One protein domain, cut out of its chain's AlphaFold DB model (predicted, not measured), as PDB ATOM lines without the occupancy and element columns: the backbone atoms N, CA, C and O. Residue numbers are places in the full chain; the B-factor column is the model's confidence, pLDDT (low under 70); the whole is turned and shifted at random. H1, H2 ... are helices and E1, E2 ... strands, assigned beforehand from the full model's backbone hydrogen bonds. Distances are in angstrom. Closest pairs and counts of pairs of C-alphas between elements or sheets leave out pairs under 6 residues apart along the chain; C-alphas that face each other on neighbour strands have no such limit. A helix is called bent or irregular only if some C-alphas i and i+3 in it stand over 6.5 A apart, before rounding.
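AT A GLANCE: This is residues 68 to 250 of the 250 residues of the protein "ATP:guanido phosphotransferase, C-terminal catalytic domain protein" of Parvimonas sp. oral taxon 393 str. F0440 (UniProt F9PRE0). A long helix bent into an L joins two parts: its long arm, H4a, runs under a small three-stranded sheet, with H2 on the same face, and its shorter arm, H4b, turns off almost at a right angle and packs on H5 of an up-and-down bundle of three helices, H5, H6 and H7. Residues 68 to 86, a stretch with no named element, lie beyond the end of the sheet where E1 begins. The printed part has 183 residues, with seven named helices and three named strands in the order E1 H1 H2 E2 H3 E3 H4 H5 H6 H7; the sheet, in the order E1, E3, E2, is antiparallel, and the class is mostly helix. The whole is only just compact, close to loose, with a radius of gyration of the C-alphas of 19.0 A, and it spans 61 by 41 by 26 A.

IN THESE COORDINATES: Start at Phe 68; in the stretch up to residue 86, residues 68 to 69 pair briefly with residues 73 to 74, antiparallel. Find C-alpha 87 at (214.592, 250.404, 270.065), where strand E1, residues 87 to 93, begins; it is 20.2 A long. Next come the short helix H1, residues 95 to 99, 6.1 A, and H2, residues 103 to 112, 14.3 A. Strand E2, residues 116 to 119, 10.3 A, is followed at once by H3, residues 120 to 123, 5.6 A, and then by strand E3, residues 129 to 135, 20.2 A. By its hydrogen bonds H4, residues 141 to 187, was assigned as one helix, but it is bent: C-alphas 169 and 172 are 8.4 A apart. Its arm H4a runs 42.5 A from C-alpha 141 at (212.782, 244.494, 277.507) to C-alpha 169, and H4b, residues 172 to 187, is 22.7 A long. H5, residues 193 to 207, is 21.0 A; H6, residues 217 to 230, is 19.9 A; H7, residues 235 to 249, is 20.9 A and ends at C-alpha 249 at (232.718, 246.136, 242.767).

HOW THE PARTS SIT: Begin with the sheet, where N 90 and O 132 of the antiparallel neighbours E1 and E3 are 2.8 A apart, within hydrogen-bond range. On the other side of E3, its antiparallel neighbour E2 has N 118 and O 131 at 3.0 A. E1, H1 H2 and E2 make a split strand-helix-strand unit, two strands running the same way with E3 between them, and its crossover is right-handed. H2 lies over E2 at a height of 7.3 A over the sheet; the closest C-alphas are those of Glu 107 and Phe 117, 5.4 A apart. H4a, on the same face, lies over E1 and E3 at a height of 9.4 A and runs along the strands, 3 degrees from E1 on the local plane; these helices and the sheet make two layers. H3 and H5 only graze the sheet, with residues 120 to 121 and 197 to 205. H1 is not on the sheet; it touches H4a, with the C-alphas of Ser 96 and Arg 163 closest at 5.5 A. Now look at the bend: H4a and H4b stand about perpendicular, at 80 degrees. H4b and H5 form a helical hairpin and touch at a steep tilt of 40 degrees, opposite ways, closest at the C-alphas of Tyr 181 and Phe 199, 6.0 A. H5 and H6, a hairpin, touch at a shallow tilt of 15 degrees, opposite ways, closest at the C-alphas of Pro 193 and Ile 227, 5.6 A. H6 and H7, another hairpin, touch at a shallow tilt of 9 degrees, opposite ways, closest at the C-alphas of Ser 230 and Ser 238, 4.7 A. H5 and H7 only just touch, with 3 pairs of C-alphas within 8 A. Every O i to N i+4 pair is within hydrogen-bond range in H1, H2, H4b, H5, H6 and H7; in H4a 24 of 25 are, and H3 is too short for such a pair.

THE WHOLE: The two C-alphas farthest apart are those of Thr 70 and Lys 187, 61.9 A. The printed part has no cut and ends at Ile 250, the chain's last residue. The link from H5 to H6 is short, and the other links between named elements are tight. The mean pLDDT of the printed part is 92.6, and residues 211 to 212 are under 70.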
ATOM      1  N   PHE A  68     215.731 259.359 285.353       93.38
ATOM      2  CA  PHE A  68     214.743 258.328 285.647       93.38
ATOM      3  C   PHE A  68     213.587 258.870 286.491       93.38
ATOM      4  O   PHE A  68     213.772 259.613 287.457       93.38
ATOM      5  N   ASN A  69     212.366 258.462 286.150       94.19
ATOM      6  CA  ASN A  69     211.158 258.757 286.903       94.19
ATOM      7  C   ASN A  69     210.463 257.463 287.343       94.19
ATOM      8  O   ASN A  69     210.214 256.576 286.536       94.19
ATOM      9  N   THR A  70     210.037 257.389 288.603       92.00
ATOM     10  CA  THR A  70     209.402 256.181 289.163       92.00
ATOM     11  C   THR A  70     208.111 255.752 288.463       92.00
ATOM     12  O   THR A  70     207.759 254.579 288.527       92.00
ATOM     13  N   ASN A  71     207.391 256.675 287.819       90.94
ATOM     14  CA  ASN A  71     206.138 256.382 287.121       90.94
ATOM     15  C   ASN A  71     206.333 256.144 285.619       90.94
ATOM     16  O   ASN A  71     205.501 255.480 285.005       90.94
ATOM     17  N   PHE A  72     207.385 256.718 285.029       87.69
ATOM     18  CA  PHE A  72     207.583 256.750 283.576       87.69
ATOM     19  C   PHE A  72     208.838 256.022 283.094       87.69
ATOM     20  O   PHE A  72     208.999 255.890 281.891       87.69
ATOM     21  N   GLY A  73     209.706 255.539 283.986       92.44
ATOM     22  CA  GLY A  73     210.991 254.945 283.620       92.44
ATOM     23  C   GLY A  73     212.027 255.991 283.202       92.44
ATOM     24  O   GLY A  73     212.002 257.128 283.682       92.44
ATOM     25  N   TYR A  74     212.937 255.606 282.307       93.12
ATOM     26  CA  TYR A  74     213.913 256.516 281.713       93.12
ATOM     27  C   TYR A  74     213.219 257.568 280.841       93.12
ATOM     28  O   TYR A  74     212.260 257.273 280.120       93.12
ATOM     29  N   VAL A  75     213.710 258.802 280.917       93.12
ATOM     30  CA  VAL A  75     213.144 259.950 280.204       93.12
ATOM     31  C   VAL A  75     213.984 260.264 278.972       93.12
ATOM     32  O   VAL A  75     215.194 260.446 279.076       93.12
ATOM     33  N   PHE A  76     213.311 260.384 277.829       91.62
ATOM     34  CA  PHE A  76     213.899 260.666 276.520       91.62
ATOM     35  C   PHE A  76     213.168 261.834 275.850       91.62
ATOM     36  O   PHE A  76     212.008 262.111 276.174       91.62
ATOM     37  N   GLU A  77     213.821 262.502 274.901       89.56
ATOM     38  CA  GLU A  77     213.172 263.469 274.009       89.56
ATOM     39  C   GLU A  77     212.130 262.769 273.118       89.56
ATOM     40  O   GLU A  77     211.023 263.278 272.914       89.56
ATOM     41  N   ASP A  78     212.457 261.581 272.597       86.81
ATOM     42  CA  ASP A  78     211.495 260.768 271.855       86.81
ATOM     43  C   ASP A  78     210.515 260.067 272.805       86.81
ATOM     44  O   ASP A  78     210.852 259.106 273.500       86.81
ATOM     45  N   VAL A  79     209.259 260.516 272.790       87.94
ATOM     46  CA  VAL A  79     208.196 259.995 273.663       87.94
ATOM     47  C   VAL A  79     207.990 258.484 273.505       87.94
ATOM     48  O   VAL A  79     207.582 257.840 274.465       87.94
ATOM     49  N   ASN A  80     208.307 257.903 272.341       87.31
ATOM     50  CA  ASN A  80     208.163 256.460 272.116       87.31
ATOM     51  C   ASN A  80     209.207 255.617 272.865       87.31
ATOM     52  O   ASN A  80     209.041 254.399 272.964       87.31
ATOM     53  N   LEU A  81     210.288 256.245 273.346       91.12
ATOM     54  CA  LEU A  81     211.359 255.610 274.116       91.12
ATOM     55  C   LEU A  81     211.153 255.758 275.631       91.12
ATOM     56  O   LEU A  81     211.733 254.983 276.389       91.12
ATOM     57  N   VAL A  82     210.323 256.711 276.081       92.75
ATOM     58  CA  VAL A  82     210.047 256.970 277.510       92.75
ATOM     59  C   VAL A  82     209.537 255.709 278.195       92.75
ATOM     60  O   VAL A  82     208.466 255.221 277.849       92.75
ATOM     61  N   GLY A  83     210.282 255.200 279.174       92.69
ATOM     62  CA  GLY A  83     210.056 253.878 279.754       92.69
ATOM     63  C   GLY A  83     211.354 253.093 279.798       92.69
ATOM     64  O   GLY A  83     212.221 253.366 280.625       92.69
ATOM     65  N   ASN A  84     211.468 252.110 278.909       91.81
ATOM     66  CA  ASN A  84     212.632 251.234 278.812       91.81
ATOM     67  C   ASN A  84     213.715 251.717 277.828       91.81
ATOM     68  O   ASN A  84     214.784 251.126 277.787       91.81
ATOM     69  N   GLY A  85     213.468 252.743 277.005       92.50
ATOM     70  CA  GLY A  85     214.455 253.245 276.041       92.50
ATOM     71  C   GLY A  85     214.814 252.291 274.895       92.50
ATOM     72  O   GLY A  85     215.706 252.592 274.101       92.50
ATOM     73  N   LEU A  86     214.143 251.141 274.782       94.00
ATOM     74  CA  LEU A  86     214.552 250.062 273.890       94.00
ATOM     75  C   LEU A  86     213.978 250.237 272.476       94.00
ATOM     76  O   LEU A  86     212.782 250.048 272.237       94.00
ATOM     77  N   LYS A  87     214.872 250.468 271.508       93.81
ATOM     78  CA  LYS A  87     214.592 250.404 270.065       93.81
ATOM     79  C   LYS A  87     215.416 249.294 269.420       93.81
ATOM     80  O   LYS A  87     216.633 249.241 269.567       93.81
ATOM     81  N   MET A  88     214.754 248.417 268.669       94.50
ATOM     82  CA  MET A  88     215.407 247.360 267.895       94.50
ATOM     83  C   MET A  88     215.189 247.580 266.407       94.50
ATOM     84  O   MET A  88     214.047 247.723 265.966       94.50
ATOM     85  N   THR A  89     216.273 247.509 265.637       93.81
ATOM     86  CA  THR A  89     216.228 247.647 264.182       93.81
ATOM     87  C   THR A  89     216.964 246.494 263.506       93.81
ATOM     88  O   THR A  89     218.119 246.207 263.816       93.81
ATOM     89  N   GLY A  90     216.297 245.826 262.566       92.81
ATOM     90  CA  GLY A  90     216.875 244.805 261.697       92.81
ATOM     91  C   GLY A  90     216.852 245.249 260.238       92.81
ATOM     92  O   GLY A  90     215.850 245.788 259.774       92.81
ATOM     93  N   VAL A  91     217.932 244.983 259.502       91.94
ATOM     94  CA  VAL A  91     217.983 245.159 258.043       91.94
ATOM     95  C   VAL A  91     217.955 243.785 257.394       91.94
ATOM     96  O   VAL A  91     218.800 242.937 257.680       91.94
ATOM     97  N   LEU A  92     216.975 243.562 256.526       94.94
ATOM     98  CA  LEU A  92     216.738 242.285 255.871       94.94
ATOM     99  C   LEU A  92     216.902 242.418 254.359       94.94
ATOM    100  O   LEU A  92     216.439 243.378 253.750       94.94
ATOM    101  N   HIS A  93     217.512 241.405 253.750       95.81
ATOM    102  CA  HIS A  93     217.557 241.227 252.300       95.81
ATOM    103  C   HIS A  93     216.589 240.103 251.921       95.81
ATOM    104  O   HIS A  93     216.861 238.934 252.201       95.81
ATOM    105  N   ILE A  94     215.449 240.449 251.321       97.00
ATOM    106  CA  ILE A  94     214.335 239.521 251.047       97.00
ATOM    107  C   ILE A  94     213.907 239.475 249.563       97.00
ATOM    108  O   ILE A  94     212.721 239.623 249.242       97.00
ATOM    109  N   PRO A  95     214.851 239.275 248.623       96.69
ATOM    110  CA  PRO A  95     214.564 239.298 247.189       96.69
ATOM    111  C   PRO A  95     213.575 238.208 246.750       96.69
ATOM    112  O   PRO A  95     212.841 238.403 245.778       96.69
ATOM    113  N   SER A  96     213.520 237.065 247.440       96.69
ATOM    114  CA  SER A  96     212.675 235.937 247.028       96.69
ATOM    115  C   SER A  96     211.236 236.119 247.490       96.69
ATOM    116  O   SER A  96     210.309 235.936 246.704       96.69
ATOM    117  N   LEU A  97     211.024 236.571 248.729       96.94
ATOM    118  CA  LEU A  97     209.704 237.006 249.198       96.94
ATOM    119  C   LEU A  97     209.143 238.135 248.322       96.94
ATOM    120  O   LEU A  97     207.942 238.166 248.034       96.94
ATOM    121  N   ARG A  98     210.005 239.040 247.841       95.56
ATOM    122  CA  ARG A  98     209.608 240.061 246.866       95.56
ATOM    123  C   ARG A  98     209.210 239.446 245.526       95.56
ATOM    124  O   ARG A  98     208.152 239.793 245.008       95.56
ATOM    125  N   TYR A  99     210.005 238.517 244.995       95.56
ATOM    126  CA  TYR A  99     209.704 237.809 243.746       95.56
ATOM    127  C   TYR A  99     208.334 237.113 243.779       95.56
ATOM    128  O   TYR A  99     207.571 237.198 242.818       95.56
ATOM    129  N   TYR A 100     207.994 236.476 244.901       96.06
ATOM    130  CA  TYR A 100     206.706 235.806 245.094       96.06
ATOM    131  C   TYR A 100     205.560 236.749 245.505       96.06
ATOM    132  O   TYR A 100     204.470 236.277 245.821       96.06
ATOM    133  N   ASN A 101     205.770 238.072 245.483       94.56
ATOM    134  CA  ASN A 101     204.780 239.094 245.841       94.56
ATOM    135  C   ASN A 101     204.171 238.913 247.246       94.56
ATOM    136  O   ASN A 101     203.009 239.248 247.479       94.56
ATOM    137  N   THR A 102     204.943 238.398 248.209       94.25
ATOM    138  CA  THR A 102     204.467 238.181 249.588       94.25
ATOM    139  C   THR A 102     204.740 239.361 250.522       94.25
ATOM    140  O   THR A 102     204.325 239.336 251.682       94.25
ATOM    141  N   THR A 103     205.430 240.401 250.045       94.88
ATOM    142  CA  THR A 103     205.861 241.555 250.852       94.88
ATOM    143  C   THR A 103     204.694 242.337 251.447       94.88
ATOM    144  O   THR A 103     204.699 242.590 252.644       94.88
ATOM    145  N   ASP A 104     203.638 242.618 250.681       95.00
ATOM    146  CA  ASP A 104     202.489 243.404 251.165       95.00
ATOM    147  C   ASP A 104     201.733 242.690 252.295       95.00
ATOM    148  O   ASP A 104     201.220 243.305 253.235       95.00
ATOM    149  N   PHE A 105     201.643 241.360 252.204       95.50
ATOM    150  CA  PHE A 105     201.087 240.538 253.272       95.50
ATOM    151  C   PHE A 105     201.972 240.599 254.519       95.50
ATOM    152  O   PHE A 105     201.453 240.739 255.630       95.50
ATOM    153  N   LEU A 106     203.293 240.528 254.337       96.00
ATOM    154  CA  LEU A 106     204.251 240.592 255.431       96.00
ATOM    155  C   LEU A 106     204.210 241.952 256.139       96.00
ATOM    156  O   LEU A 106     204.069 241.977 257.357       96.00
ATOM    157  N   GLU A 107     204.211 243.063 255.401       96.00
ATOM    158  CA  GLU A 107     204.068 244.421 255.949       96.00
ATOM    159  C   GLU A 107     202.802 244.548 256.811       96.00
ATOM    160  O   GLU A 107     202.853 244.991 257.961       96.00
ATOM    161  N   LYS A 108     201.654 244.068 256.311       97.00
ATOM    162  CA  LYS A 108     200.390 244.065 257.068       97.00
ATOM    163  C   LYS A 108     200.449 243.175 258.310       97.00
ATOM    164  O   LYS A 108     199.876 243.536 259.339       97.00
ATOM    165  N   LYS A 109     201.096 242.006 258.226       96.94
ATOM    166  CA  LYS A 109     201.262 241.082 259.360       96.94
ATOM    167  C   LYS A 109     202.141 241.711 260.443       96.94
ATOM    168  O   LYS A 109     201.741 241.700 261.603       96.94
ATOM    169  N   MET A 110     203.278 242.295 260.069       97.19
ATOM    170  CA  MET A 110     204.222 242.925 260.998       97.19
ATOM    171  C   MET A 110     203.615 244.157 261.669       97.19
ATOM    172  O   MET A 110     203.654 244.264 262.894       97.19
ATOM    173  N   LYS A 111     202.901 244.994 260.908       96.19
ATOM    174  CA  LYS A 111     202.192 246.153 261.462       96.19
ATOM    175  C   LYS A 111     201.180 245.770 262.545       96.19
ATOM    176  O   LYS A 111     201.095 246.436 263.571       96.19
ATOM    177  N   LYS A 112     200.436 244.668 262.374       95.94
ATOM    178  CA  LYS A 112     199.514 244.151 263.413       95.94
ATOM    179  C   LYS A 112     200.230 243.700 264.687       95.94
ATOM    180  O   LYS A 112     199.617 243.663 265.747       95.94
ATOM    181  N   LEU A 113     201.505 243.341 264.579       94.56
ATOM    182  CA  LEU A 113     202.358 242.978 265.705       94.56
ATOM    183  C   LEU A 113     203.038 244.205 266.330       94.56
ATOM    184  O   LEU A 113     203.759 244.039 267.312       94.56
ATOM    185  N   GLY A 114     202.808 245.407 265.796       94.50
ATOM    186  CA  GLY A 114     203.472 246.639 266.216       94.50
ATOM    187  C   GLY A 114     204.921 246.744 265.745       94.50
ATOM    188  O   GLY A 114     205.669 247.510 266.328       94.50
ATOM    189  N   ILE A 115     205.326 245.947 264.749       96.19
ATOM    190  CA  ILE A 115     206.654 246.028 264.136       96.19
ATOM    191  C   ILE A 115     206.498 246.778 262.817       96.19
ATOM    192  O   ILE A 115     205.776 246.323 261.922       96.19
ATOM    193  N   ASP A 116     207.176 247.910 262.696       95.38
ATOM    194  CA  ASP A 116     207.232 248.660 261.452       95.38
ATOM    195  C   ASP A 116     208.137 247.921 260.476       95.38
ATOM    196  O   ASP A 116     209.298 247.645 260.757       95.38
ATOM    197  N   PHE A 117     207.582 247.542 259.330       95.88
ATOM    198  CA  PHE A 117     208.284 246.773 258.314       95.88
ATOM    199  C   PHE A 117     208.109 247.458 256.967       95.88
ATOM    200  O   PHE A 117     206.978 247.597 256.500       95.88
ATOM    201  N   TYR A 118     209.199 247.933 256.363       94.06
ATOM    202  CA  TYR A 118     209.124 248.749 255.151       94.06
ATOM    203  C   TYR A 118     210.357 248.621 254.256       94.06
ATOM    204  O   TYR A 118     211.469 248.375 254.717       94.06
ATOM    205  N   SER A 119     210.145 248.811 252.952       94.44
ATOM    206  CA  SER A 119     211.210 248.760 251.949       94.44
ATOM    207  C   SER A 119     212.071 250.025 251.948       94.44
ATOM    208  O   SER A 119     211.556 251.145 252.039       94.44
ATOM    209  N   LEU A 120     213.375 249.845 251.727       92.38
ATOM    210  CA  LEU A 120     214.325 250.925 251.445       92.38
ATOM    211  C   LEU A 120     214.179 251.512 250.032       92.38
ATOM    212  O   LEU A 120     214.881 252.461 249.687       92.38
ATOM    213  N   SER A 121     213.234 251.030 249.218       92.81
ATOM    214  CA  SER A 121     212.950 251.642 247.915       92.81
ATOM    215  C   SER A 121     212.500 253.099 248.018       92.81
ATOM    216  O   SER A 121     212.714 253.880 247.095       92.81
ATOM    217  N   LYS A 122     211.906 253.487 249.155       87.94
ATOM    218  CA  LYS A 122     211.463 254.864 249.422       87.94
ATOM    219  C   LYS A 122     212.610 255.874 249.454       87.94
ATOM    220  O   LYS A 122     212.364 257.046 249.200       87.94
ATOM    221  N   ILE A 123     213.830 255.423 249.747       88.31
ATOM    222  CA  ILE A 123     215.037 256.260 249.752       88.31
ATOM    223  C   ILE A 123     215.887 256.055 248.486       88.31
ATOM    224  O   ILE A 123     217.032 256.472 248.450       88.31
ATOM    225  N   GLY A 124     215.356 255.409 247.442       90.38
ATOM    226  CA  GLY A 124     216.039 255.260 246.149       90.38
ATOM    227  C   GLY A 124     216.920 254.014 245.998       90.38
ATOM    228  O   GLY A 124     217.541 253.838 244.949       90.38
ATOM    229  N   LEU A 125     216.958 253.125 246.997       94.62
ATOM    230  CA  LEU A 125     217.598 251.810 246.868       94.62
ATOM    231  C   LEU A 125     216.693 250.805 246.144       94.62
ATOM    232  O   LEU A 125     215.519 251.060 245.880       94.62
ATOM    233  N   CYS A 126     217.233 249.632 245.816       95.62
ATOM    234  CA  CYS A 126     216.420 248.560 245.262       95.62
ATOM    235  C   CYS A 126     215.430 247.988 246.289       95.62
ATOM    236  O   CYS A 126     215.665 247.969 247.498       95.62
ATOM    237  N   GLU A 127     214.327 247.463 245.774       95.31
ATOM    238  CA  GLU A 127     213.170 246.989 246.529       95.31
ATOM    239  C   GLU A 127     213.389 245.692 247.328       95.31
ATOM    240  O   GLU A 127     212.454 245.203 247.954       95.31
ATOM    241  N   ASP A 128     214.595 245.124 247.316       96.69
ATOM    242  CA  ASP A 128     214.897 243.850 247.979       96.69
ATOM    243  C   ASP A 128     215.354 244.028 249.439       96.69
ATOM    244  O   ASP A 128     215.424 243.048 250.183       96.69
ATOM    245  N   PHE A 129     215.677 245.258 249.856       95.81
ATOM    246  CA  PHE A 129     216.115 245.569 251.218       95.81
ATOM    247  C   PHE A 129     214.981 246.170 252.045       95.81
ATOM    248  O   PHE A 129     214.296 247.100 251.610       95.81
ATOM    249  N   TYR A 130     214.805 245.646 253.252       94.88
ATOM    250  CA  TYR A 130     213.740 246.011 254.176       94.88
ATOM    251  C   TYR A 130     214.298 246.346 255.551       94.88
ATOM    252  O   TYR A 130     215.250 245.718 256.015       94.88
ATOM    253  N   ILE A 131     213.665 247.305 256.214       94.12
ATOM    254  CA  ILE A 131     213.872 247.594 257.627       94.12
ATOM    255  C   ILE A 131     212.722 246.980 258.422       94.12
ATOM    256  O   ILE A 131     211.563 247.069 258.017       94.12
ATOM    257  N   ALA A 132     213.064 246.361 259.550       95.50
ATOM    258  CA  ALA A 132     212.138 245.996 260.606       95.50
ATOM    259  C   ALA A 132     212.491 246.778 261.876       95.50
ATOM    260  O   ALA A 132     213.595 246.622 262.395       95.50
ATOM    261  N   GLU A 133     211.564 247.578 262.384       94.62
ATOM    262  CA  GLU A 133     211.732 248.401 263.581       94.62
ATOM    263  C   GLU A 133     210.686 248.051 264.627       94.62
ATOM    264  O   GLU A 133     209.497 247.921 264.333       94.62
ATOM    265  N   PHE A 134     211.134 247.891 265.867       94.31
ATOM    266  CA  PHE A 134     210.248 247.633 266.988       94.31
ATOM    267  C   PHE A 134     210.644 248.481 268.192       94.31
ATOM    268  O   PHE A 134     211.783 248.429 268.656       94.31
ATOM    269  N   CYS A 135     209.666 249.234 268.691       92.00
ATOM    270  CA  CYS A 135     209.749 250.023 269.909       92.00
ATOM    271  C   CYS A 135     208.500 249.738 270.746       92.00
ATOM    272  O   CYS A 135     207.379 249.799 270.237       92.00
ATOM    273  N   ASN A 136     208.679 249.374 272.015       89.94
ATOM    274  CA  ASN A 136     207.563 249.171 272.933       89.94
ATOM    275  C   ASN A 136     207.970 249.542 274.355       89.94
ATOM    276  O   ASN A 136     208.427 248.695 275.124       89.94
ATOM    277  N   GLN A 137     207.733 250.804 274.694       86.69
ATOM    278  CA  GLN A 137     208.063 251.398 275.984       86.69
ATOM    279  C   GLN A 137     207.454 250.703 277.210       86.69
ATOM    280  O   GLN A 137     208.021 250.768 278.294       86.69
ATOM    281  N   ASN A 138     206.306 250.034 277.050       85.88
ATOM    282  CA  ASN A 138     205.576 249.412 278.159       85.88
ATOM    283  C   ASN A 138     205.899 247.920 278.327       85.88
ATOM    284  O   ASN A 138     205.346 247.265 279.212       85.88
ATOM    285  N   ALA A 139     206.712 247.345 277.440       89.62
ATOM    286  CA  ALA A 139     207.085 245.942 277.526       89.62
ATOM    287  C   ALA A 139     208.308 245.744 278.419       89.62
ATOM    288  O   ALA A 139     209.231 246.554 278.433       89.62
ATOM    289  N   GLU A 140     208.347 244.590 279.080       93.50
ATOM    290  CA  GLU A 140     209.595 244.043 279.599       93.50
ATOM    291  C   GLU A 140     210.579 243.863 278.432       93.50
ATOM    292  O   GLU A 140     210.260 243.213 277.428       93.50
ATOM    293  N   GLU A 141     211.773 244.430 278.565       93.69
ATOM    294  CA  GLU A 141     212.782 244.494 277.507       93.69
ATOM    295  C   GLU A 141     213.142 243.118 276.950       93.69
ATOM    296  O   GLU A 141     213.125 242.899 275.740       93.69
ATOM    297  N   PHE A 142     213.374 242.145 277.831       93.69
ATOM    298  CA  PHE A 142     213.709 240.784 277.427       93.69
ATOM    299  C   PHE A 142     212.584 240.115 276.622       93.69
ATOM    300  O   PHE A 142     212.838 239.406 275.643       93.69
ATOM    301  N   SER A 143     211.325 240.369 276.990       94.75
ATOM    302  CA  SER A 143     210.153 239.899 276.247       94.75
ATOM    303  C   SER A 143     210.049 240.577 274.875       94.75
ATOM    304  O   SER A 143     209.797 239.907 273.867       94.75
ATOM    305  N   ALA A 144     210.317 241.886 274.805       95.06
ATOM    306  CA  ALA A 144     210.364 242.639 273.554       95.06
ATOM    307  C   ALA A 144     211.465 242.119 272.610       95.06
ATOM    308  O   ALA A 144     211.191 241.872 271.431       95.06
ATOM    309  N   ILE A 145     212.664 241.864 273.140       95.50
ATOM    310  CA  ILE A 145     213.798 241.273 272.418       95.50
ATOM    311  C   ILE A 145     213.431 239.896 271.866       95.50
ATOM    312  O   ILE A 145     213.551 239.660 270.664       95.50
ATOM    313  N   ARG A 146     212.899 238.998 272.707       95.12
ATOM    314  CA  ARG A 146     212.475 237.656 272.270       95.12
ATOM    315  C   ARG A 146     211.405 237.701 271.188       95.12
ATOM    316  O   ARG A 146     211.418 236.877 270.271       95.12
ATOM    317  N   LYS A 147     210.463 238.640 271.293       95.00
ATOM    318  CA  LYS A 147     209.424 238.849 270.282       95.00
ATOM    319  C   LYS A 147     210.044 239.244 268.940       95.00
ATOM    320  O   LYS A 147     209.668 238.662 267.922       95.00
ATOM    321  N   MET A 148     210.980 240.193 268.940       95.25
ATOM    322  CA  MET A 148     211.666 240.636 267.726       95.25
ATOM    323  C   MET A 148     212.498 239.500 267.113       95.25
ATOM    324  O   MET A 148     212.281 239.160 265.950       95.25
ATOM    325  N   ASP A 149     213.349 238.836 267.904       94.81
ATOM    326  CA  ASP A 149     214.150 237.684 267.458       94.81
ATOM    327  C   ASP A 149     213.270 236.608 266.809       94.81
ATOM    328  O   ASP A 149     213.574 236.137 265.711       94.81
ATOM    329  N   LYS A 150     212.135 236.262 267.432       95.56
ATOM    330  CA  LYS A 150     211.196 235.272 266.892       95.56
ATOM    331  C   LYS A 150     210.681 235.659 265.504       95.56
ATOM    332  O   LYS A 150     210.800 234.866 264.572       95.56
ATOM    333  N   TYR A 151     210.089 236.845 265.355       96.19
ATOM    334  CA  TYR A 151     209.439 237.220 264.094       96.19
ATOM    335  C   TYR A 151     210.437 237.475 262.966       96.19
ATOM    336  O   TYR A 151     210.171 237.098 261.826       96.19
ATOM    337  N   ILE A 152     211.599 238.057 263.268       96.12
ATOM    338  CA  ILE A 152     212.654 238.235 262.266       96.12
ATOM    339  C   ILE A 152     213.225 236.879 261.841       96.12
ATOM    340  O   ILE A 152     213.403 236.651 260.646       96.12
ATOM    341  N   THR A 153     213.412 235.939 262.772       96.12
ATOM    342  CA  THR A 153     213.835 234.567 262.441       96.12
ATOM    343  C   THR A 153     212.814 233.853 261.549       96.12
ATOM    344  O   THR A 153     213.201 233.205 260.578       96.12
ATOM    345  N   GLU A 154     211.509 234.001 261.810       96.06
ATOM    346  CA  GLU A 154     210.456 233.467 260.929       96.06
ATOM    347  C   GLU A 154     210.573 234.023 259.497       96.06
ATOM    348  O   GLU A 154     210.482 233.257 258.537       96.06
ATOM    349  N   ILE A 155     210.810 235.332 259.338       97.00
ATOM    350  CA  ILE A 155     210.989 235.963 258.017       97.00
ATOM    351  C   ILE A 155     212.239 235.434 257.318       97.00
ATOM    352  O   ILE A 155     212.182 235.098 256.135       97.00
ATOM    353  N   VAL A 156     213.357 235.342 258.039       96.06
ATOM    354  CA  VAL A 156     214.623 234.848 257.489       96.06
ATOM    355  C   VAL A 156     214.484 233.406 257.007       96.06
ATOM    356  O   VAL A 156     214.890 233.107 255.887       96.06
ATOM    357  N   ASN A 157     213.843 232.532 257.785       96.25
ATOM    358  CA  ASN A 157     213.610 231.146 257.376       96.25
ATOM    359  C   ASN A 157     212.731 231.060 256.119       96.25
ATOM    360  O   ASN A 157     213.057 230.325 255.187       96.25
ATOM    361  N   LEU A 158     211.661 231.862 256.050       96.56
ATOM    362  CA  LEU A 158     210.812 231.941 254.858       96.56
ATOM    363  C   LEU A 158     211.582 232.430 253.624       96.56
ATOM    364  O   LEU A 158     211.364 231.925 252.523       96.56
ATOM    365  N   GLU A 159     212.472 233.409 253.780       97.00
ATOM    366  CA  GLU A 159     213.320 233.881 252.686       97.00
ATOM    367  C   GLU A 159     214.317 232.803 252.246       97.00
ATOM    368  O   GLU A 159     214.435 232.567 251.048       97.00
ATOM    369  N   ILE A 160     214.981 232.106 253.174       95.31
ATOM    370  CA  ILE A 160     215.921 231.014 252.860       95.31
ATOM    371  C   ILE A 160     215.231 229.915 252.039       95.31
ATOM    372  O   ILE A 160     215.751 229.500 251.000       95.31
ATOM    373  N   ASP A 161     214.042 229.477 252.454       95.31
ATOM    374  CA  ASP A 161     213.286 228.450 251.729       95.31
ATOM    375  C   ASP A 161     212.851 228.925 250.337       95.31
ATOM    376  O   ASP A 161     212.874 228.157 249.372       95.31
ATOM    377  N   ASN A 162     212.474 230.197 250.205       95.75
ATOM    378  CA  ASN A 162     212.097 230.771 248.918       95.75
ATOM    379  C   ASN A 162     213.301 231.013 248.001       95.75
ATOM    380  O   ASN A 162     213.155 230.832 246.795       95.75
ATOM    381  N   ARG A 163     214.487 231.338 248.533       95.50
ATOM    382  CA  ARG A 163     215.735 231.430 247.752       95.50
ATOM    383  C   ARG A 163     216.074 230.104 247.095       95.50
ATOM    384  O   ARG A 163     216.378 230.089 245.906       95.50
ATOM    385  N   ARG A 164     215.968 228.999 247.844       93.31
ATOM    386  CA  ARG A 164     216.190 227.638 247.324       93.31
ATOM    387  C   ARG A 164     215.265 227.346 246.145       93.31
ATOM    388  O   ARG A 164     215.749 227.114 245.044       93.31
ATOM    389  N   LYS A 165     213.950 227.499 246.330       93.69
ATOM    390  CA  LYS A 165     212.943 227.283 245.270       93.69
ATOM    391  C   LYS A 165     213.153 228.186 244.051       93.69
ATOM    392  O   LYS A 165     212.999 227.761 242.902       93.69
ATOM    393  N   LEU A 166     213.476 229.453 244.302       94.25
ATOM    394  CA  LEU A 166     213.690 230.446 243.261       94.25
ATOM    395  C   LEU A 166     214.903 230.078 242.408       94.25
ATOM    396  O   LEU A 166     214.811 230.052 241.184       94.25
ATOM    397  N   LEU A 167     216.030 229.773 243.044       91.44
ATOM    398  CA  LEU A 167     217.278 229.499 242.344       91.44
ATOM    399  C   LEU A 167     217.284 228.101 241.716       91.44
ATOM    400  O   LEU A 167     217.738 227.979 240.584       91.44
ATOM    401  N   GLU A 168     216.654 227.087 242.314       89.69
ATOM    402  CA  GLU A 168     216.442 225.776 241.670       89.69
ATOM    403  C   GLU A 168     215.797 225.891 240.279       89.69
ATOM    404  O   GLU A 168     216.128 225.136 239.370       89.69
ATOM    405  N   THR A 169     214.893 226.858 240.091       89.19
ATOM    406  CA  THR A 169     214.120 227.005 238.847       89.19
ATOM    407  C   THR A 169     214.581 228.154 237.949       89.19
ATOM    408  O   THR A 169     214.286 228.156 236.753       89.19
ATOM    409  N   LYS A 170     215.271 229.162 238.499       91.06
ATOM    410  CA  LYS A 170     215.621 230.415 237.803       91.06
ATOM    411  C   LYS A 170     217.111 230.756 237.852       91.06
ATOM    412  O   LYS A 170     217.453 231.899 237.552       91.06
ATOM    413  N   THR A 171     217.992 229.812 238.192       89.62
ATOM    414  CA  THR A 171     219.450 230.052 238.247       89.62
ATOM    415  C   THR A 171     219.965 230.770 236.994       89.62
ATOM    416  O   THR A 171     220.569 231.836 237.120       89.62
ATOM    417  N   ASP A 172     219.662 230.268 235.793       90.25
ATOM    418  CA  ASP A 172     220.155 230.866 234.541       90.25
ATOM    419  C   ASP A 172     219.611 232.279 234.310       90.25
ATOM    420  O   ASP A 172     220.358 233.193 233.964       90.25
ATOM    421  N   TYR A 173     218.331 232.503 234.615       93.19
ATOM    422  CA  TYR A 173     217.720 233.830 234.537       93.19
ATOM    423  C   TYR A 173     218.433 234.844 235.446       93.19
ATOM    424  O   TYR A 173     218.695 235.978 235.035       93.19
ATOM    425  N   TYR A 174     218.759 234.463 236.685       93.00
ATOM    426  CA  TYR A 174     219.463 235.355 237.608       93.00
ATOM    427  C   TYR A 174     220.940 235.531 237.242       93.00
ATOM    428  O   TYR A 174     221.462 236.630 237.432       93.00
ATOM    429  N   ARG A 175     221.582 234.520 236.644       90.31
ATOM    430  CA  ARG A 175     222.931 234.629 236.067       90.31
ATOM    431  C   ARG A 175     222.967 235.653 234.934       90.31
ATOM    432  O   ARG A 175     223.774 236.577 234.961       90.31
ATOM    433  N   GLU A 176     222.051 235.548 233.974       93.62
ATOM    434  CA  GLU A 176     221.932 236.513 232.874       93.62
ATOM    435  C   GLU A 176     221.613 237.922 233.383       93.62
ATOM    436  O   GLU A 176     222.170 238.916 232.907       93.62
ATOM    437  N   LYS A 177     220.730 238.022 234.385       94.19
ATOM    438  CA  LYS A 177     220.400 239.295 235.027       94.19
ATOM    439  C   LYS A 177     221.631 239.911 235.692       94.19
ATOM    440  O   LYS A 177     221.868 241.099 235.490       94.19
ATOM    441  N   PHE A 178     222.423 239.131 236.424       94.06
ATOM    442  CA  PHE A 178     223.680 239.584 237.022       94.06
ATOM    443  C   PHE A 178     224.651 240.125 235.965       94.06
ATOM    444  O   PHE A 178     225.079 241.274 236.069       94.06
ATOM    445  N   GLU A 179     224.908 239.369 234.893       93.62
ATOM    446  CA  GLU A 179     225.804 239.796 233.808       93.62
ATOM    447  C   GLU A 179     225.331 241.082 233.122       93.62
ATOM    448  O   GLU A 179     226.131 241.944 232.746       93.62
ATOM    449  N   ARG A 180     224.013 241.262 232.982       94.88
ATOM    450  CA  ARG A 180     223.447 242.501 232.443       94.88
ATOM    451  C   ARG A 180     223.741 243.701 233.340       94.88
ATOM    452  O   ARG A 180     224.182 244.726 232.828       94.88
ATOM    453  N   TYR A 181     223.511 243.593 234.651       95.12
ATOM    454  CA  TYR A 181     223.807 244.690 235.580       95.12
ATOM    455  C   TYR A 181     225.311 244.964 235.667       95.12
ATOM    456  O   TYR A 181     225.711 246.124 235.634       95.12
ATOM    457  N   LYS A 182     226.149 243.919 235.655       94.50
ATOM    458  CA  LYS A 182     227.609 244.059 235.591       94.50
ATOM    459  C   LYS A 182     228.047 244.891 234.383       94.50
ATOM    460  O   LYS A 182     228.833 245.822 234.524       94.50
ATOM    461  N   LYS A 183     227.491 244.617 233.196       95.31
ATOM    462  CA  LYS A 183     227.768 245.395 231.972       95.31
ATOM    463  C   LYS A 183     227.335 246.859 232.080       95.31
ATOM    464  O   LYS A 183     228.052 247.721 231.581       95.31
ATOM    465  N   ILE A 184     226.193 247.138 232.713       94.75
ATOM    466  CA  ILE A 184     225.721 248.515 232.951       94.75
ATOM    467  C   ILE A 184     226.730 249.271 233.823       94.75
ATOM    468  O   ILE A 184     227.145 250.371 233.463       94.75
ATOM    469  N   LEU A 185     227.180 248.653 234.918       94.75
ATOM    470  CA  LEU A 185     228.164 249.247 235.821       94.75
ATOM    471  C   LEU A 185     229.533 249.462 235.145       94.75
ATOM    472  O   LEU A 185     230.102 250.540 235.287       94.75
ATOM    473  N   ILE A 186     230.022 248.503 234.340       94.50
ATOM    474  CA  ILE A 186     231.269 248.647 233.552       94.50
ATOM    475  C   ILE A 186     231.198 249.857 232.617       94.50
ATOM    476  O   ILE A 186     232.149 250.630 232.520       94.50
ATOM    477  N   LYS A 187     230.074 250.017 231.913       93.94
ATOM    478  CA  LYS A 187     229.878 251.114 230.959       93.94
ATOM    479  C   LYS A 187     229.626 252.465 231.626       93.94
ATOM    480  O   LYS A 187     229.757 253.485 230.959       93.94
ATOM    481  N   ARG A 188     229.264 252.469 232.914       89.44
ATOM    482  CA  ARG A 188     228.888 253.664 233.690       89.44
ATOM    483  C   ARG A 188     227.716 254.439 233.068       89.44
ATOM    484  O   ARG A 188     227.615 255.651 233.215       89.44
ATOM    485  N   GLU A 189     226.816 253.740 232.379       80.75
ATOM    486  CA  GLU A 189     225.639 254.339 231.736       80.75
ATOM    487  C   GLU A 189     224.473 254.441 232.734       80.75
ATOM    488  O   GLU A 189     224.052 253.430 233.296       80.75
ATOM    489  N   ASN A 190     223.917 255.647 232.914       83.44
ATOM    490  CA  ASN A 190     222.733 255.921 233.749       83.44
ATOM    491  C   ASN A 190     222.824 255.368 235.184       83.44
ATOM    492  O   ASN A 190     221.846 254.836 235.713       83.44
ATOM    493  N   ILE A 191     224.002 255.458 235.805       91.56
ATOM    494  CA  ILE A 191     224.240 254.942 237.154       91.56
ATOM    495  C   ILE A 191     223.383 255.694 238.170       91.56
ATOM    496  O   ILE A 191     223.374 256.916 238.224       91.56
ATOM    497  N   THR A 192     222.675 254.931 238.996       94.69
ATOM    498  CA  THR A 192     221.863 255.441 240.103       94.69
ATOM    499  C   THR A 192     222.070 254.557 241.333       94.69
ATOM    500  O   THR A 192     222.429 253.379 241.178       94.69
ATOM    501  N   PRO A 193     221.774 255.055 242.549       95.00
ATOM    502  CA  PRO A 193     221.801 254.237 243.763       95.00
ATOM    503  C   PRO A 193     220.949 252.969 243.638       95.00
ATOM    504  O   PRO A 193     221.335 251.890 244.097       95.00
ATOM    505  N   TYR A 194     219.829 253.061 242.915       95.94
ATOM    506  CA  TYR A 194     218.978 251.924 242.585       95.94
ATOM    507  C   TYR A 194     219.733 250.830 241.818       95.94
ATOM    508  O   TYR A 194     219.694 249.663 242.205       95.94
ATOM    509  N   ILE A 195     220.439 251.181 240.737       96.25
ATOM    510  CA  ILE A 195     221.138 250.197 239.894       96.25
ATOM    511  C   ILE A 195     222.266 249.518 240.669       96.25
ATOM    512  O   ILE A 195     222.388 248.292 240.609       96.25
ATOM    513  N   VAL A 196     223.062 250.288 241.416       96.38
ATOM    514  CA  VAL A 196     224.190 249.735 242.179       96.38
ATOM    515  C   VAL A 196     223.688 248.851 243.322       96.38
ATOM    516  O   VAL A 196     224.144 247.718 243.468       96.38
ATOM    517  N   SER A 197     222.678 249.293 244.078       96.81
ATOM    518  CA  SER A 197     222.078 248.462 245.131       96.81
ATOM    519  C   SER A 197     221.380 247.216 244.577       96.81
ATOM    520  O   SER A 197     221.434 246.161 245.210       96.81
ATOM    521  N   LYS A 198     220.799 247.276 243.369       97.25
ATOM    522  CA  LYS A 198     220.251 246.089 242.698       97.25
ATOM    523  C   LYS A 198     221.345 245.100 242.305       97.25
ATOM    524  O   LYS A 198     221.141 243.898 242.453       97.25
ATOM    525  N   PHE A 199     222.499 245.579 241.840       96.38
ATOM    526  CA  PHE A 199     223.656 244.723 241.580       96.38
ATOM    527  C   PHE A 199     224.142 244.038 242.864       96.38
ATOM    528  O   PHE A 199     224.262 242.816 242.882       96.38
ATOM    529  N   ILE A 200     224.295 244.788 243.962       96.50
ATOM    530  CA  ILE A 200     224.664 244.235 245.277       96.50
ATOM    531  C   ILE A 200     223.645 243.179 245.740       96.50
ATOM    532  O   ILE A 200     224.032 242.093 246.169       96.50
ATOM    533  N   SER A 201     222.344 243.455 245.600       96.38
ATOM    534  CA  SER A 201     221.273 242.495 245.903       96.38
ATOM    535  C   SER A 201     221.413 241.191 245.101       96.38
ATOM    536  O   SER A 201     221.255 240.104 245.662       96.38
ATOM    537  N   LEU A 202     221.750 241.276 243.806       95.31
ATOM    538  CA  LEU A 202     221.987 240.097 242.967       95.31
ATOM    539  C   LEU A 202     223.219 239.312 243.428       95.31
ATOM    540  O   LEU A 202     223.134 238.086 243.487       95.31
ATOM    541  N   CYS A 203     224.315 239.987 243.796       94.94
ATOM    542  CA  CYS A 203     225.496 239.327 244.362       94.94
ATOM    543  C   CYS A 203     225.126 238.524 245.614       94.94
ATOM    544  O   CYS A 203     225.379 237.323 245.669       94.94
ATOM    545  N   LEU A 204     224.435 239.154 246.571       94.12
ATOM    546  CA  LEU A 204     224.001 238.508 247.816       94.12
ATOM    547  C   LEU A 204     223.047 237.327 247.573       94.12
ATOM    548  O   LEU A 204     223.142 236.301 248.246       94.12
ATOM    549  N   LEU A 205     222.116 237.450 246.619       94.44
ATOM    550  CA  LEU A 205     221.196 236.364 246.274       94.44
ATOM    551  C   LEU A 205     221.950 235.174 245.670       94.44
ATOM    552  O   LEU A 205     221.771 234.044 246.118       94.44
ATOM    553  N   LEU A 206     222.800 235.417 244.676       92.25
ATOM    554  CA  LEU A 206     223.517 234.358 243.969       92.25
ATOM    555  C   LEU A 206     224.594 233.686 244.833       92.25
ATOM    556  O   LEU A 206     224.827 232.485 244.689       92.25
ATOM    557  N   GLN A 207     225.209 234.430 245.755       90.44
ATOM    558  CA  GLN A 207     226.172 233.895 246.718       90.44
ATOM    559  C   GLN A 207     225.498 233.070 247.823       90.44
ATOM    560  O   GLN A 207     226.115 232.158 248.363       90.44
ATOM    561  N   SER A 208     224.215 233.311 248.127       85.75
ATOM    562  CA  SER A 208     223.511 232.602 249.212       85.75
ATOM    563  C   SER A 208     223.326 231.093 249.012       85.75
ATOM    564  O   SER A 208     222.961 230.405 249.961       85.75
ATOM    565  N   LEU A 209     223.584 230.580 247.807       72.19
ATOM    566  CA  LEU A 209     223.622 229.146 247.502       72.19
ATOM    567  C   LEU A 209     224.979 228.708 246.911       72.19
ATOM    568  O   LEU A 209     225.051 227.654 246.290       72.19
ATOM    569  N   GLU A 210     226.031 229.526 247.060       71.19
ATOM    570  CA  GLU A 210     227.385 229.267 246.528       71.19
ATOM    571  C   GLU A 210     227.426 229.037 245.000       71.19
ATOM    572  O   GLU A 210     228.324 228.391 244.466       71.19
ATOM    573  N   LEU A 211     226.436 229.550 244.260       64.00
ATOM    574  CA  LEU A 211     226.177 229.081 242.896       64.00
ATOM    575  C   LEU A 211     227.070 229.722 241.823       64.00
ATOM    576  O   LEU A 211     227.317 229.089 240.791       64.00
ATOM    577  N   ILE A 212     227.436 231.008 241.964       65.06
ATOM    578  CA  ILE A 212     227.882 231.807 240.797       65.06
ATOM    579  C   ILE A 212     228.929 232.884 241.090       65.06
ATOM    580  O   ILE A 212     229.784 233.134 240.243       65.06
ATOM    581  N   VAL A 213     228.833 233.565 242.226       77.81
ATOM    582  CA  VAL A 213     229.629 234.760 242.525       77.81
ATOM    583  C   VAL A 213     230.262 234.636 243.892       77.81
ATOM    584  O   VAL A 213     229.617 234.186 244.836       77.81
ATOM    585  N   ASP A 214     231.509 235.082 243.961       83.69
ATOM    586  CA  ASP A 214     232.320 235.095 245.166       83.69
ATOM    587  C   ASP A 214     232.782 236.531 245.419       83.69
ATOM    588  O   ASP A 214     233.782 236.997 244.875       83.69
ATOM    589  N   TYR A 215     231.956 237.273 246.155       88.88
ATOM    590  CA  TYR A 215     232.299 238.594 246.661       88.88
ATOM    591  C   TYR A 215     232.506 238.501 248.169       88.88
ATOM    592  O   TYR A 215     231.788 237.781 248.865       88.88
ATOM    593  N   ASP A 216     233.430 239.293 248.706       90.81
ATOM    594  CA  ASP A 216     233.484 239.486 250.152       90.81
ATOM    595  C   ASP A 216     232.171 240.142 250.619       90.81
ATOM    596  O   ASP A 216     231.805 241.240 250.188       90.81
ATOM    597  N   ILE A 217     231.444 239.463 251.511       88.19
ATOM    598  CA  ILE A 217     230.186 239.959 252.080       88.19
ATOM    599  C   ILE A 217     230.417 241.296 252.793       88.19
ATOM    600  O   ILE A 217     229.557 242.178 252.733       88.19
ATOM    601  N   LYS A 218     231.582 241.471 253.434       88.94
ATOM    602  CA  LYS A 218     231.949 242.729 254.087       88.94
ATOM    603  C   LYS A 218     232.048 243.858 253.064       88.94
ATOM    604  O   LYS A 218     231.451 244.911 253.282       88.94
ATOM    605  N   LEU A 219     232.696 243.611 251.926       93.06
ATOM    606  CA  LEU A 219     232.793 244.571 250.826       93.06
ATOM    607  C   LEU A 219     231.409 244.949 250.280       93.06
ATOM    608  O   LEU A 219     231.100 246.132 250.160       93.06
ATOM    609  N   LEU A 220     230.552 243.964 249.991       93.81
ATOM    610  CA  LEU A 220     229.192 244.220 249.493       93.81
ATOM    611  C   LEU A 220     228.381 245.081 250.463       93.81
ATOM    612  O   LEU A 220     227.650 245.979 250.043       93.81
ATOM    613  N   TYR A 221     228.515 244.810 251.758       89.75
ATOM    614  CA  TYR A 221     227.857 245.571 252.805       89.75
ATOM    615  C   TYR A 221     228.410 247.003 252.916       89.75
ATOM    616  O   TYR A 221     227.624 247.946 253.001       89.75
ATOM    617  N   GLU A 222     229.729 247.198 252.864       90.44
ATOM    618  CA  GLU A 222     230.345 248.532 252.852       90.44
ATOM    619  C   GLU A 222     229.895 249.350 251.637       90.44
ATOM    620  O   GLU A 222     229.489 250.503 251.783       90.44
ATOM    621  N   CYS A 223     229.878 248.733 250.453       94.88
ATOM    622  CA  CYS A 223     229.342 249.336 249.240       94.88
ATOM    623  C   CYS A 223     227.858 249.692 249.397       94.88
ATOM    624  O   CYS A 223     227.462 250.799 249.050       94.88
ATOM    625  N   LEU A 224     227.030 248.807 249.962       93.38
ATOM    626  CA  LEU A 224     225.613 249.103 250.196       93.38
ATOM    627  C   LEU A 224     225.436 250.313 251.121       93.38
ATOM    628  O   LEU A 224     224.531 251.116 250.907       93.38
ATOM    629  N   MET A 225     226.298 250.455 252.131       88.50
ATOM    630  CA  MET A 225     226.270 251.597 253.043       88.50
ATOM    631  C   MET A 225     226.659 252.900 252.359       88.50
ATOM    632  O   MET A 225     225.948 253.885 252.521       88.50
ATOM    633  N   ALA A 226     227.726 252.890 251.563       91.94
ATOM    634  CA  ALA A 226     228.126 254.028 250.740       91.94
ATOM    635  C   ALA A 226     226.986 254.479 249.809       91.94
ATOM    636  O   ALA A 226     226.599 255.646 249.805       91.94
ATOM    637  N   ILE A 227     226.357 253.528 249.110       93.38
ATOM    638  CA  ILE A 227     225.224 253.807 248.217       93.38
ATOM    639  C   ILE A 227     223.999 254.321 248.968       93.38
ATOM    640  O   ILE A 227     223.311 255.205 248.475       93.38
ATOM    641  N   ARG A 228     223.709 253.796 250.161       90.38
ATOM    642  CA  ARG A 228     222.634 254.330 251.004       90.38
ATOM    643  C   ARG A 228     222.922 255.773 251.412       90.38
ATOM    644  O   ARG A 228     222.015 256.589 251.389       90.38
ATOM    645  N   SER A 229     224.149 256.096 251.807       88.44
ATOM    646  CA  SER A 229     224.510 257.466 252.180       88.44
ATOM    647  C   SER A 229     224.409 258.417 250.987       88.44
ATOM    648  O   SER A 229     223.919 259.532 251.141       88.44
ATOM    649  N   SER A 230     224.776 257.954 249.788       90.81
ATOM    650  CA  SER A 230     224.742 258.767 248.570       90.81
ATOM    651  C   SER A 230     223.339 259.243 248.176       90.81
ATOM    652  O   SER A 230     223.218 260.220 247.438       90.81
ATOM    653  N   THR A 231     222.268 258.615 248.679       89.12
ATOM    654  CA  THR A 231     220.881 259.049 248.423       89.12
ATOM    655  C   THR A 231     220.503 260.339 249.150       89.12
ATOM    656  O   THR A 231     219.454 260.907 248.858       89.12
ATOM    657  N   PHE A 232     221.318 260.779 250.112       87.75
ATOM    658  CA  PHE A 232     221.105 262.003 250.893       87.75
ATOM    659  C   PHE A 232     222.083 263.130 250.523       87.75
ATOM    660  O   PHE A 232     222.002 264.211 251.102       87.75
ATOM    661  N   LEU A 233     223.007 262.877 249.591       89.00
ATOM    662  CA  LEU A 233     224.012 263.839 249.139       89.00
ATOM    663  C   LEU A 233     223.497 264.697 247.980       89.00
ATOM    664  O   LEU A 233     222.457 264.408 247.379       89.00
ATOM    665  N   THR A 234     224.252 265.743 247.636       91.44
ATOM    666  CA  THR A 234     224.032 266.469 246.380       91.44
ATOM    667  C   THR A 234     224.304 265.565 245.172       91.44
ATOM    668  O   THR A 234     224.941 264.519 245.284       91.44
ATOM    669  N   GLU A 235     223.816 265.948 243.991       90.00
ATOM    670  CA  GLU A 235     223.985 265.140 242.774       90.00
ATOM    671  C   GLU A 235     225.465 264.902 242.421       90.00
ATOM    672  O   GLU A 235     225.839 263.792 242.046       90.00
ATOM    673  N   GLU A 236     226.319 265.916 242.585       91.56
ATOM    674  CA  GLU A 236     227.758 265.825 242.310       91.56
ATOM    675  C   GLU A 236     228.458 264.845 243.265       91.56
ATOM    676  O   GLU A 236     229.090 263.889 242.812       91.56
ATOM    677  N   GLU A 237     228.253 265.009 244.574       92.50
ATOM    678  CA  GLU A 237     228.798 264.123 245.613       92.50
ATOM    679  C   GLU A 237     228.268 262.686 245.480       92.50
ATOM    680  O   GLU A 237     229.008 261.714 245.637       92.50
ATOM    681  N   SER A 238     226.980 262.528 245.152       91.50
ATOM    682  CA  SER A 238     226.368 261.214 244.940       91.50
ATOM    683  C   SER A 238     227.003 260.490 243.753       91.50
ATOM    684  O   SER A 238     227.297 259.298 243.845       91.50
ATOM    685  N   ASN A 239     227.264 261.204 242.654       92.00
ATOM    686  CA  ASN A 239     227.931 260.651 241.476       92.00
ATOM    687  C   ASN A 239     229.370 260.220 241.778       92.00
ATOM    688  O   ASN A 239     229.787 259.147 241.332       92.00
ATOM    689  N   GLU A 240     230.116 261.012 242.546       93.25
ATOM    690  CA  GLU A 240     231.464 260.645 242.987       93.25
ATOM    691  C   GLU A 240     231.445 259.366 243.840       93.25
ATOM    692  O   GLU A 240     232.177 258.413 243.557       93.25
ATOM    693  N   GLU A 241     230.539 259.290 244.817       93.44
ATOM    694  CA  GLU A 241     230.406 258.119 245.689       93.44
ATOM    695  C   GLU A 241     229.993 256.861 244.904       93.44
ATOM    696  O   GLU A 241     230.556 255.778 245.094       93.44
ATOM    697  N   LEU A 242     229.060 256.998 243.955       94.12
ATOM    698  CA  LEU A 242     228.647 255.917 243.057       94.12
ATOM    699  C   LEU A 242     229.828 255.379 242.239       94.12
ATOM    700  O   LEU A 242     229.984 254.161 242.109       94.12
ATOM    701  N   LEU A 243     230.677 256.261 241.704       93.50
ATOM    702  CA  LEU A 243     231.867 255.869 240.945       93.50
ATOM    703  C   LEU A 243     232.891 255.146 241.826       93.50
ATOM    704  O   LEU A 243     233.412 254.104 241.417       93.50
ATOM    705  N   ASN A 244     233.133 255.645 243.040       94.25
ATOM    706  CA  ASN A 244     234.022 255.014 244.015       94.25
ATOM    707  C   ASN A 244     233.547 253.608 244.396       94.25
ATOM    708  O   ASN A 244     234.352 252.680 244.494       94.25
ATOM    709  N   VAL A 245     232.238 253.422 244.574       95.19
ATOM    710  CA  VAL A 245     231.656 252.103 244.841       95.19
ATOM    711  C   VAL A 245     231.790 251.177 243.636       95.19
ATOM    712  O   VAL A 245     232.163 250.017 243.807       95.19
ATOM    713  N   ILE A 246     231.528 251.659 242.419       94.62
ATOM    714  CA  ILE A 246     231.653 250.835 241.207       94.62
ATOM    715  C   ILE A 246     233.085 250.324 241.034       94.62
ATOM    716  O   ILE A 246     233.252 249.140 240.762       94.62
ATOM    717  N   LEU A 247     234.094 251.173 241.258       93.88
ATOM    718  CA  LEU A 247     235.514 250.795 241.190       93.88
ATOM    719  C   LEU A 247     235.904 249.683 242.175       93.88
ATOM    720  O   LEU A 247     236.876 248.972 241.946       93.88
ATOM    721  N   LYS A 248     235.177 249.546 243.287       94.06
ATOM    722  CA  LYS A 248     235.390 248.467 244.261       94.06
ATOM    723  C   LYS A 248     234.681 247.171 243.863       94.06
ATOM    724  O   LYS A 248     235.113 246.094 244.258       94.06
ATOM    725  N   LEU A 249     233.567 247.272 243.136       92.06
ATOM    726  CA  LEU A 249     232.718 246.136 242.767       92.06
ATOM    727  C   LEU A 249     233.145 245.453 241.459       92.06
ATOM    728  O   LEU A 249     232.786 244.289 241.246       92.06
ATOM    729  N   ILE A 250     233.838 246.173 240.570       89.75
ATOM    730  CA  ILE A 250     234.212 245.742 239.214       89.75
ATOM    731  C   ILE A 250     235.630 246.194 238.891       89.75
ATOM    732  O   ILE A 250     236.393 245.323 238.420       89.75
TER     733      ILE A 250